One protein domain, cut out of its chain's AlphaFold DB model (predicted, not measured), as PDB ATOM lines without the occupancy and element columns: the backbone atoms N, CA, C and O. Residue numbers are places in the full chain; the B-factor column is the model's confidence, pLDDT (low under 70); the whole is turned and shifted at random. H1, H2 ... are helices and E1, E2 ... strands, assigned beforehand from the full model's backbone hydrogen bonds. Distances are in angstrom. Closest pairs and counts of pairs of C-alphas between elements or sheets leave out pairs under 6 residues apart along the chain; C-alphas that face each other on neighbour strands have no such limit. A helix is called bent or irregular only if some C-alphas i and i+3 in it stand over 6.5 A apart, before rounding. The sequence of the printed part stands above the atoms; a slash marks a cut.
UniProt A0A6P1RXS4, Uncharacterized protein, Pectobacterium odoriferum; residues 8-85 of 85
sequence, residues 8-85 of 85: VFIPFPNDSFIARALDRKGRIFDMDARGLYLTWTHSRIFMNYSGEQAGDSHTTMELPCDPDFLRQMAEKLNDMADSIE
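Overview. This is residues 8 to 85 of the 85 residues of an uncharacterized protein of Pectobacterium odoriferum (UniProt A0A6P1RXS4). A twisted antiparallel wall of four strands, E1, E4, E5 and E6, has the hairpin E2 and E3 turned off one end of E4, with the short helix H1 next to E3. The long helix H2 is joined to the wall through E6 and is otherwise held away from it, and residues 71 to 85 stick out free. The printed part has 78 residues, with six named strands and two named helices in the order E1 E2 E3 E4 E5 H1 E6 H2; the large sheet runs E1 E4 E5 E6, and the class is mixed, helices and strands. The whole is only just compact, close to loose, with a radius of gyration of the C-alphas of 13.8 A, and only just flat, spanning 36 by 34 by 19 A.

Along the chain. Find C-alpha 8 at (28.379, 3.646, -30.164), where E1 begins and runs to residue 11. E2 is residues 17 to 22, 15.3 A long, and E3 is residues 28 to 33, 14.3 A. Next come E4, residues 35 to 40, 16.7 A, and E5, residues 44 to 50, 18.5 A. H1, residues 52 to 56, is irregular: C-alphas 52 and 55 are 7.2 A apart. E6 takes residues 60 to 64, 13.4 A. H2 runs from C-alpha 67 at (18.773, -3.334, -22.410) to C-alpha 83 at (38.678, -17.274, -18.641), 24.6 A.

Arrangement. Begin at edge strand E1, antiparallel to E4 at 169 degrees, where N 8 and O 38 are 2.8 A apart, within hydrogen-bond range. E4 and E5 form a hairpin at 156 degrees, with N 37 and O 48 at 2.8 A. E5 and edge strand E6 are antiparallel at 147 degrees, with N 45 and O 63 at 2.9 A. This sheet is only just strongly twisted, its C-alphas lying up to 4.2 A off the best plane. Look at residue 34, where E3 runs on into E4 at 98 degrees. E2 and E3 form a hairpin at 144 degrees, with N 19 and O 31 at 2.9 A. The closest C-alphas of E3 and H1, those of Met 31 and Gln 53, are 6.2 A apart. H1 only grazes the sheet, with residues 54 to 55. H2 is only just not on the sheet, with 4 pairs of C-alphas within 10 A, and it is apart from E1, E4 and E5. In H2 every O i to N i+4 pair is within hydrogen-bond range; in H1 it is 0 of 1, with 1 of 2 O i to N i+3 pairs.

Size, cuts and confidence. The C-alphas farthest apart, those of Lys 25 and Glu 85, are 37.7 A apart. Without residues 71 to 85, the body spans 33 by 29 by 15 A. The printed part has no cut, and its links between named elements are tight. The mean pLDDT of the printed part is 93.0, and no printed residue is under 70.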
ATOM      1  N   VAL A   8      27.260   3.800 -31.092       93.50
ATOM      2  CA  VAL A   8      28.379   3.646 -30.164       93.50
ATOM      3  C   VAL A   8      29.538   3.022 -30.927       93.50
ATOM      4  O   VAL A   8      29.387   1.978 -31.560       93.50
ATOM      5  N   PHE A   9      30.693   3.679 -30.861       93.56
ATOM      6  CA  PHE A   9      31.949   3.144 -31.366       93.56
ATOM      7  C   PHE A   9      32.707   2.460 -30.228       93.56
ATOM      8  O   PHE A   9      32.923   3.061 -29.176       93.56
ATOM      9  N   ILE A  10      33.104   1.210 -30.452       94.12
ATOM     10  CA  ILE A  10      33.920   0.411 -29.541       94.12
ATOM     11  C   ILE A  10      35.266   0.189 -30.242       94.12
ATOM     12  O   ILE A  10      35.322  -0.627 -31.166       94.12
ATOM     13  N   PRO A  11      36.331   0.923 -29.878       95.00
ATOM     14  CA  PRO A  11      37.639   0.752 -30.502       95.00
ATOM     15  C   PRO A  11      38.224  -0.620 -30.167       95.00
ATOM     16  O   PRO A  11      38.024  -1.140 -29.067       95.00
ATOM     17  N   PHE A  12      38.971  -1.195 -31.105       93.94
ATOM     18  CA  PHE A  12      39.822  -2.337 -30.792       93.94
ATOM     19  C   PHE A  12      41.114  -1.880 -30.106       93.94
ATOM     20  O   PHE A  12      41.561  -0.750 -30.322       93.94
ATOM     21  N   PRO A  13      41.747  -2.745 -29.294       88.00
ATOM     22  CA  PRO A  13      43.077  -2.463 -28.770       88.00
ATOM     23  C   PRO A  13      44.053  -2.149 -29.915       88.00
ATOM     24  O   PRO A  13      44.077  -2.858 -30.919       88.00
ATOM     25  N   ASN A  14      44.860  -1.095 -29.764       91.38
ATOM     26  CA  ASN A  14      45.809  -0.603 -30.778       91.38
ATOM     27  C   ASN A  14      45.183  -0.133 -32.107       91.38
ATOM     28  O   ASN A  14      45.901  -0.024 -33.098       91.38
ATOM     29  N   ASP A  15      43.874   0.141 -32.141       88.88
ATOM     30  CA  ASP A  15      43.144   0.610 -33.328       88.88
ATOM     31  C   ASP A  15      43.282  -0.304 -34.567       88.88
ATOM     32  O   ASP A  15      43.104   0.162 -35.693       88.88
ATOM     33  N   SER A  16      43.585  -1.596 -34.387       91.88
ATOM     34  CA  SER A  16      43.762  -2.545 -35.495       91.88
ATOM     35  C   SER A  16      43.423  -3.983 -35.099       91.88
ATOM     36  O   SER A  16      43.841  -4.493 -34.059       91.88
ATOM     37  N   PHE A  17      42.668  -4.651 -35.968       94.00
ATOM     38  CA  PHE A  17      42.349  -6.070 -35.914       94.00
ATOM     39  C   PHE A  17      42.076  -6.570 -37.335       94.00
ATOM     40  O   PHE A  17      41.182  -6.062 -38.016       94.00
ATOM     41  N   ILE A  18      42.808  -7.597 -37.773       94.62
ATOM     42  CA  ILE A  18      42.591  -8.214 -39.086       94.62
ATOM     43  C   ILE A  18      41.353  -9.114 -39.019       94.62
ATOM     44  O   ILE A  18      41.417 -10.269 -38.594       94.62
ATOM     45  N   ALA A  19      40.211  -8.567 -39.429       92.19
ATOM     46  CA  ALA A  19      38.940  -9.272 -39.475       92.19
ATOM     47  C   ALA A  19      38.737  -9.959 -40.830       92.19
ATOM     48  O   ALA A  19      39.009  -9.381 -41.881       92.19
ATOM     49  N   ARG A  20      38.169 -11.170 -40.813       94.38
ATOM     50  CA  ARG A  20      37.698 -11.851 -42.028       94.38
ATOM     51  C   ARG A  20      36.253 -11.437 -42.295       94.38
ATOM     52  O   ARG A  20      35.344 -11.908 -41.613       94.38
ATOM     53  N   ALA A  21      36.052 -10.552 -43.262       92.38
ATOM     54  CA  ALA A  21      34.753  -9.982 -43.612       92.38
ATOM     55  C   ALA A  21      34.246 -10.497 -44.965       92.38
ATOM     56  O   ALA A  21      34.984 -11.114 -45.735       92.38
ATOM     57  N   LEU A  22      32.968 -10.254 -45.254       93.69
ATOM     58  CA  LEU A  22      32.347 -10.537 -46.545       93.69
ATOM     59  C   LEU A  22      32.187  -9.245 -47.341       93.69
ATOM     60  O   LEU A  22      31.682  -8.259 -46.814       93.69
ATOM     61  N   ASP A  23      32.567  -9.262 -48.615       92.50
ATOM     62  CA  ASP A  23      32.275  -8.168 -49.539       92.50
ATOM     63  C   ASP A  23      30.812  -8.213 -50.028       92.50
ATOM     64  O   ASP A  23      30.055  -9.150 -49.758       92.50
ATOM     65  N   ARG A  24      30.408  -7.223 -50.831       90.12
ATOM     66  CA  ARG A  24      29.062  -7.164 -51.434       90.12
ATOM     67  C   ARG A  24      28.688  -8.400 -52.266       90.12
ATOM     68  O   ARG A  24      27.507  -8.666 -52.481       90.12
ATOM     69  N   LYS A  25      29.677  -9.121 -52.797       93.06
ATOM     70  CA  LYS A  25      29.500 -10.335 -53.603       93.06
ATOM     71  C   LYS A  25      29.540 -11.606 -52.742       93.06
ATOM     72  O   LYS A  25      29.503 -12.698 -53.302       93.06
ATOM     73  N   GLY A  26      29.620 -11.477 -51.415       91.88
ATOM     74  CA  GLY A  26      29.731 -12.590 -50.477       91.88
ATOM     75  C   GLY A  26      31.107 -13.257 -50.470       91.88
ATOM     76  O   GLY A  26      31.230 -14.389 -50.008       91.88
ATOM     77  N   ARG A  27      32.144 -12.604 -51.007       93.94
ATOM     78  CA  ARG A  27      33.513 -13.135 -51.000       93.94
ATOM     79  C   ARG A  27      34.213 -12.734 -49.713       93.94
ATOM     80  O   ARG A  27      34.097 -11.593 -49.278       93.94
ATOM     81  N   ILE A  28      34.966 -13.671 -49.144       95.00
ATOM     82  CA  ILE A  28      35.771 -13.418 -47.949       95.00
ATOM     83  C   ILE A  28      36.978 -12.559 -48.330       95.00
ATOM     84  O   ILE A  28      37.662 -12.858 -49.311       95.00
ATOM     85  N   PHE A  29      37.253 -11.531 -47.535       94.56
ATOM     86  CA  PHE A  29      38.484 -10.754 -47.595       94.56
ATOM     87  C   PHE A  29      38.948 -10.384 -46.184       94.56
ATOM     88  O   PHE A  29      38.155 -10.389 -45.241       94.56
ATOM     89  N   ASP A  30      40.235 -10.077 -46.055       95.31
ATOM     90  CA  ASP A  30      40.808  -9.584 -44.808       95.31
ATOM     91  C   ASP A  30      40.717  -8.055 -44.798       95.31
ATOM     92  O   ASP A  30      41.123  -7.395 -45.760       95.31
ATOM     93  N   MET A  31      40.170  -7.499 -43.719       92.69
ATOM     94  CA  MET A  31      40.078  -6.059 -43.498       92.69
ATOM     95  C   MET A  31      40.815  -5.669 -42.223       92.69
ATOM     96  O   MET A  31      40.703  -6.357 -41.209       92.69
ATOM     97  N   ASP A  32      41.512  -4.536 -42.256       94.38
ATOM     98  CA  ASP A  32      42.026  -3.914 -41.037       94.38
ATOM     99  C   ASP A  32      40.907  -3.096 -40.377       94.38
ATOM    100  O   ASP A  32      40.579  -1.974 -40.783       94.38
ATOM    101  N   ALA A  33      40.247  -3.712 -39.400       93.69
ATOM    102  CA  ALA A  33      39.188  -3.088 -38.630       93.69
ATOM    103  C   ALA A  33      39.783  -2.338 -37.432       93.69
ATOM    104  O   ALA A  33      40.605  -2.868 -36.696       93.69
ATOM    105  N   ARG A  34      39.304  -1.119 -37.184       95.31
ATOM    106  CA  ARG A  34      39.708  -0.284 -36.039       95.31
ATOM    107  C   ARG A  34      38.788  -0.422 -34.827       95.31
ATOM    108  O   ARG A  34      39.079   0.095 -33.755       95.31
ATOM    109  N   GLY A  35      37.643  -1.076 -34.996       94.88
ATOM    110  CA  GLY A  35      36.679  -1.293 -33.924       94.88
ATOM    111  C   GLY A  35      35.342  -1.814 -34.427       94.88
ATOM    112  O   GLY A  35      35.197  -2.191 -35.593       94.88
ATOM    113  N   LEU A  36      34.351  -1.775 -33.545       95.12
ATOM    114  CA  LEU A  36      32.956  -2.089 -33.827       95.12
ATOM    115  C   LEU A  36      32.119  -0.812 -33.771       95.12
ATOM    116  O   LEU A  36      32.257  -0.003 -32.856       95.12
ATOM    117  N   TYR A  37      31.226  -0.638 -34.739       94.81
ATOM    118  CA  TYR A  37      30.235   0.428 -34.740       94.81
ATOM    119  C   TYR A  37      28.843  -0.169 -34.571       94.81
ATOM    120  O   TYR A  37      28.354  -0.911 -35.431       94.81
ATOM    121  N   LEU A  38      28.226   0.134 -33.432       95.12
ATOM    122  CA  LEU A  38      26.896  -0.326 -33.073       95.12
ATOM    123  C   LEU A  38      25.903   0.800 -33.340       95.12
ATOM    124  O   LEU A  38      26.048   1.899 -32.813       95.12
ATOM    125  N   THR A  39      24.872   0.522 -34.125       94.25
ATOM    126  CA  THR A  39      23.727   1.421 -34.342       94.25
ATOM    127  C   THR A  39      22.450   0.688 -33.980       94.25
ATOM    128  O   THR A  39      22.446  -0.539 -33.930       94.25
ATOM    129  N   TRP A  40      21.357   1.394 -33.708       93.75
ATOM    130  CA  TRP A  40      20.109   0.728 -33.341       93.75
ATOM    131  C   TRP A  40      18.870   1.427 -33.881       93.75
ATOM    132  O   TRP A  40      18.861   2.623 -34.179       93.75
ATOM    133  N   THR A  41      17.811   0.640 -34.011       90.62
ATOM    134  CA  THR A  41      16.435   1.086 -34.233       90.62
ATOM    135  C   THR A  41      15.619   0.815 -32.968       90.62
ATOM    136  O   THR A  41      16.157   0.453 -31.928       90.62
ATOM    137  N   HIS A  42      14.298   0.962 -33.041       86.56
ATOM    138  CA  HIS A  42      13.402   0.611 -31.938       86.56
ATOM    139  C   HIS A  42      13.314  -0.905 -31.661       86.56
ATOM    140  O   HIS A  42      12.685  -1.292 -30.682       86.56
ATOM    141  N   SER A  43      13.859  -1.772 -32.524       90.62
ATOM    142  CA  SER A  43      13.725  -3.233 -32.385       90.62
ATOM    143  C   SER A  43      15.022  -4.019 -32.552       90.62
ATOM    144  O   SER A  43      15.079  -5.170 -32.118       90.62
ATOM    145  N   ARG A  44      16.058  -3.444 -33.171       94.19
ATOM    146  CA  ARG A  44      17.308  -4.155 -33.472       94.19
ATOM    147  C   ARG A  44      18.528  -3.283 -33.252       94.19
ATOM    148  O   ARG A  44      18.478  -2.076 -33.482       94.19
ATOM    149  N   ILE A  45      19.620  -3.927 -32.869       94.56
ATOM    150  CA  ILE A  45      20.962  -3.353 -32.854       94.56
ATOM    151  C   ILE A  45      21.739  -3.989 -34.005       94.56
ATOM    152  O   ILE A  45      21.703  -5.203 -34.190       94.56
ATOM    153  N   PHE A  46      22.439  -3.165 -34.772       95.12
ATOM    154  CA  PHE A  46      23.311  -3.571 -35.863       95.12
ATOM    155  C   PHE A  46      24.752  -3.325 -35.453       95.12
ATOM    156  O   PHE A  46      25.134  -2.183 -35.186       95.12
ATOM    157  N   MET A  47      25.547  -4.387 -35.428       95.31
ATOM    158  CA  MET A  47      26.976  -4.342 -35.158       95.31
ATOM    159  C   MET A  47      27.742  -4.566 -36.459       95.31
ATOM    160  O   MET A  47      27.542  -5.573 -37.141       95.31
ATOM    161  N   ASN A  48      28.619  -3.622 -36.792       94.75
ATOM    162  CA  ASN A  48      29.457  -3.661 -37.988       94.75
ATOM    163  C   ASN A  48      30.913  -3.410 -37.609       94.75
ATOM    164  O   ASN A  48      31.187  -2.714 -36.629       94.75
ATOM    165  N   TYR A  49      31.848  -3.915 -38.411       94.69
ATOM    166  CA  TYR A  49      33.230  -3.453 -38.325       94.69
ATOM    167  C   TYR A  49      33.329  -1.972 -38.715       94.69
ATOM    168  O   TYR A  49      32.576  -1.478 -39.552       94.69
ATOM    169  N   SER A  50      34.278  -1.270 -38.106       92.19
ATOM    170  CA  SER A  50      34.642   0.118 -38.395       92.19
ATOM    171  C   SER A  50      36.091   0.180 -38.882       92.19
ATOM    172  O   SER A  50      36.917  -0.608 -38.434       92.19
ATOM    173  N   GLY A  51      36.415   1.116 -39.775       87.06
ATOM    174  CA  GLY A  51      37.745   1.280 -40.369       87.06
ATOM    175  C   GLY A  51      37.668   1.819 -41.797       87.06
ATOM    176  O   GLY A  51      36.576   2.011 -42.331       87.06
ATOM    177  N   GLU A  52      38.816   2.051 -42.434       84.31
ATOM    178  CA  GLU A  52      38.870   2.580 -43.809       84.31
ATOM    179  C   GLU A  52      38.192   1.641 -44.817       84.31
ATOM    180  O   GLU A  52      37.469   2.095 -45.699       84.31
ATOM    181  N   GLN A  53      38.343   0.328 -44.623       85.12
ATOM    182  CA  GLN A  53      37.740  -0.711 -45.464       85.12
ATOM    183  C   GLN A  53      36.337  -1.137 -44.993       85.12
ATOM    184  O   GLN A  53      35.750  -2.064 -45.548       85.12
ATOM    185  N   ALA A  54      35.765  -0.486 -43.970       83.38
ATOM    186  CA  ALA A  54      34.447  -0.863 -43.453       83.38
ATOM    187  C   ALA A  54      33.326  -0.668 -44.482       83.38
ATOM    188  O   ALA A  54      32.358  -1.419 -44.464       83.38
ATOM    189  N   GLY A  55      33.473   0.287 -45.408       82.75
ATOM    190  CA  GLY A  55      32.522   0.487 -46.507       82.75
ATOM    191  C   GLY A  55      32.478  -0.663 -47.520       82.75
ATOM    192  O   GLY A  55      31.474  -0.815 -48.212       82.75
ATOM    193  N   ASP A  56      33.532  -1.484 -47.583       84.62
ATOM    194  CA  ASP A  56      33.599  -2.665 -48.450       84.62
ATOM    195  C   ASP A  56      33.046  -3.921 -47.761       84.62
ATOM    196  O   ASP A  56      32.706  -4.905 -48.427       84.62
ATOM    197  N   SER A  57      32.929  -3.882 -46.431       87.69
ATOM    198  CA  SER A  57      32.360  -4.955 -45.625       87.69
ATOM    199  C   SER A  57      30.835  -4.901 -45.642       87.69
ATOM    200  O   SER A  57      30.205  -3.894 -45.331       87.69
ATOM    201  N   HIS A  58      30.239  -6.040 -45.963       88.06
ATOM    202  CA  HIS A  58      28.811  -6.314 -45.855       88.06
ATOM    203  C   HIS A  58      28.518  -7.335 -44.745       88.06
ATOM    204  O   HIS A  58      27.446  -7.942 -44.711       88.06
ATOM    205  N   THR A  59      29.468  -7.536 -43.828       88.44
ATOM    206  CA  THR A  59      29.258  -8.326 -42.617       88.44
ATOM    207  C   THR A  59      28.564  -7.473 -41.562       88.44
ATOM    208  O   THR A  59      29.161  -6.559 -40.997       88.44
ATOM    209  N   THR A  60      27.319  -7.828 -41.253       92.44
ATOM    210  CA  THR A  60      26.538  -7.227 -40.168       92.44
ATOM    211  C   THR A  60      26.026  -8.325 -39.251       92.44
ATOM    212  O   THR A  60      25.476  -9.324 -39.716       92.44
ATOM    213  N   MET A  61      26.175  -8.123 -37.944       94.38
ATOM    214  CA  MET A  61      25.499  -8.930 -36.933       94.38
ATOM    215  C   MET A  61      24.302  -8.153 -36.383       94.38
ATOM    216  O   MET A  61      24.412  -6.969 -36.061       94.38
ATOM    217  N   GLU A  62      23.162  -8.828 -36.269       95.31
ATOM    218  CA  GLU A  62      21.965  -8.277 -35.642       95.31
ATOM    219  C   GLU A  62      21.813  -8.807 -34.217       95.31
ATOM    220  O   GLU A  62      21.920 -10.011 -33.983       95.31
ATOM    221  N   LEU A  63      21.528  -7.907 -33.277       94.88
ATOM    222  CA  LEU A  63      21.272  -8.226 -31.876       94.88
ATOM    223  C   LEU A  63      19.887  -7.706 -31.442       94.88
ATOM    224  O   LEU A  63      19.405  -6.701 -31.986       94.88
ATOM    225  N   PRO A  64      19.246  -8.344 -30.445       94.56
ATOM    226  CA  PRO A  64      18.048  -7.813 -29.800       94.56
ATOM    227  C   PRO A  64      18.273  -6.401 -29.245       94.56
ATOM    228  O   PRO A  64      19.253  -6.150 -28.544       94.56
ATOM    229  N   CYS A  65      17.343  -5.480 -29.513       92.75
ATOM    230  CA  CYS A  65      17.344  -4.152 -28.894       92.75
ATOM    231  C   CYS A  65      16.661  -4.183 -27.518       92.75
ATOM    232  O   CYS A  65      15.637  -3.537 -27.302       92.75
ATOM    233  N   ASP A  66      17.233  -4.961 -26.602       94.62
ATOM    234  CA  ASP A  66      16.782  -5.103 -25.219       94.62
ATOM    235  C   ASP A  66      17.934  -4.719 -24.265       94.62
ATOM    236  O   ASP A  66      19.012  -5.320 -24.336       94.62
ATOM    237  N   PRO A  67      17.754  -3.717 -23.382       94.06
ATOM    238  CA  PRO A  67      18.773  -3.334 -22.410       94.06
ATOM    239  C   PRO A  67      19.239  -4.478 -21.502       94.06
ATOM    240  O   PRO A  67      20.423  -4.530 -21.169       94.06
ATOM    241  N   ASP A  68      18.348  -5.388 -21.102       96.94
ATOM    242  CA  ASP A  68      18.710  -6.500 -20.217       96.94
ATOM    243  C   ASP A  68      19.535  -7.551 -20.957       96.94
ATOM    244  O   ASP A  68      20.495  -8.083 -20.398       96.94
ATOM    245  N   PHE A  69      19.236  -7.779 -22.240       95.31
ATOM    246  CA  PHE A  69      20.074  -8.603 -23.112       95.31
ATOM    247  C   PHE A  69      21.498  -8.039 -23.213       95.31
ATOM    248  O   PHE A  69      22.466  -8.781 -23.059       95.31
ATOM    249  N   LEU A  70      21.647  -6.725 -23.422       94.00
ATOM    250  CA  LEU A  70      22.967  -6.093 -23.524       94.00
ATOM    251  C   LEU A  70      23.777  -6.192 -22.228       94.00
ATOM    252  O   LEU A  70      24.981  -6.434 -22.288       94.00
ATOM    253  N   ARG A  71      23.131  -6.021 -21.067       97.25
ATOM    254  CA  ARG A  71      23.789  -6.168 -19.757       97.25
ATOM    255  C   ARG A  71      24.286  -7.595 -19.547       97.25
ATOM    256  O   ARG A  71      25.456  -7.779 -19.237       97.25
ATOM    257  N   GLN A  72      23.437  -8.586 -19.812       97.75
ATOM    258  CA  GLN A  72      23.815  -9.999 -19.710       97.75
ATOM    259  C   GLN A  72      24.929 -10.368 -20.697       97.75
ATOM    260  O   GLN A  72      25.849 -11.106 -20.352       97.75
ATOM    261  N   MET A  73      24.881  -9.837 -21.924       95.75
ATOM    262  CA  MET A  73      25.949 -10.025 -22.906       95.75
ATOM    263  C   MET A  73      27.272  -9.435 -22.403       95.75
ATOM    264  O   MET A  73      28.300 -10.094 -22.509       95.75
ATOM    265  N   ALA A  74      27.255  -8.230 -21.825       95.88
ATOM    266  CA  ALA A  74      28.449  -7.603 -21.260       95.88
ATOM    267  C   ALA A  74      29.031  -8.410 -20.086       95.88
ATOM    268  O   ALA A  74      30.239  -8.622 -20.041       95.88
ATOM    269  N   GLU A  75      28.186  -8.917 -19.183       98.06
ATOM    270  CA  GLU A  75      28.611  -9.816 -18.099       98.06
ATOM    271  C   GLU A  75      29.285 -11.077 -18.652       98.06
ATOM    272  O   GLU A  75      30.385 -11.424 -18.233       98.06
ATOM    273  N   LYS A  76      28.688 -11.720 -19.663       97.88
ATOM    274  CA  LYS A  76      29.263 -12.921 -20.290       97.88
ATOM    275  C   LYS A  76      30.570 -12.649 -21.032       97.88
ATOM    276  O   LYS A  76      31.421 -13.533 -21.082       97.88
ATOM    277  N   LEU A  77      30.737 -11.459 -21.605       96.00
ATOM    278  CA  LEU A  77      32.002 -11.046 -22.215       96.00
ATOM    279  C   LEU A  77      33.101 -10.857 -21.164       96.00
ATOM    280  O   LEU A  77      34.231 -11.264 -21.423       96.00
ATOM    281  N   ASN A  78      32.776 -10.307 -19.990       97.38
ATOM    282  CA  ASN A  78      33.722 -10.213 -18.873       97.38
ATOM    283  C   ASN A  78      34.101 -11.604 -18.349       97.38
ATOM    284  O   ASN A  78      35.285 -11.905 -18.273       97.38
ATOM    285  N   ASP A  79      33.119 -12.485 -18.109       98.00
ATOM    286  CA  ASP A  79      33.384 -13.879 -17.712       98.00
ATOM    287  C   ASP A  79      34.311 -14.584 -18.725       98.00
ATOM    288  O   ASP A  79      35.195 -15.356 -18.356       98.00
ATOM    289  N   MET A  80      34.101 -14.337 -20.027       97.31
ATOM    290  CA  MET A  80      34.943 -14.896 -21.084       97.31
ATOM    291  C   MET A  80      36.359 -14.315 -21.042       97.31
ATOM    292  O   MET A  80      37.308 -15.077 -21.204       97.31
ATOM    293  N   ALA A  81      36.503 -13.005 -20.830       95.75
ATOM    294  CA  ALA A  81      37.801 -12.344 -20.710       95.75
ATOM    295  C   ALA A  81      38.620 -12.922 -19.545       95.75
ATOM    296  O   ALA A  81      39.762 -13.316 -19.764       95.75
ATOM    297  N   ASP A  82      38.004 -13.086 -18.373       97.50
ATOM    298  CA  ASP A  82      38.644 -13.687 -17.194       97.50
ATOM    299  C   ASP A  82      39.068 -15.149 -17.440       97.50
ATOM    300  O   ASP A  82      39.999 -15.650 -16.820       97.50
ATOM    301  N   SER A  83      38.380 -15.864 -18.338       96.56
ATOM    302  CA  SER A  83      38.678 -17.274 -18.641       96.56
ATOM    303  C   SER A  83      39.842 -17.494 -19.611       96.56
ATOM    304  O   SER A  83      40.337 -18.618 -19.711       96.56
ATOM    305  N   ILE A  84      40.226 -16.461 -20.369       95.06
ATOM    306  CA  ILE A  84      41.293 -16.532 -21.382       95.06
ATOM    307  C   ILE A  84      42.593 -15.839 -20.944       95.06
ATOM    308  O   ILE A  84      43.541 -15.809 -21.733       95.06
ATOM    309  N   GLU A  85      42.630 -15.290 -19.727       79.50
ATOM    310  CA  GLU A  85      43.833 -14.802 -19.033       79.50
ATOM    311  C   GLU A  85      44.564 -15.946 -18.306       79.50
ATOM    312  O   GLU A  85      45.815 -15.984 -18.394       79.50
TER     313      GLU A  85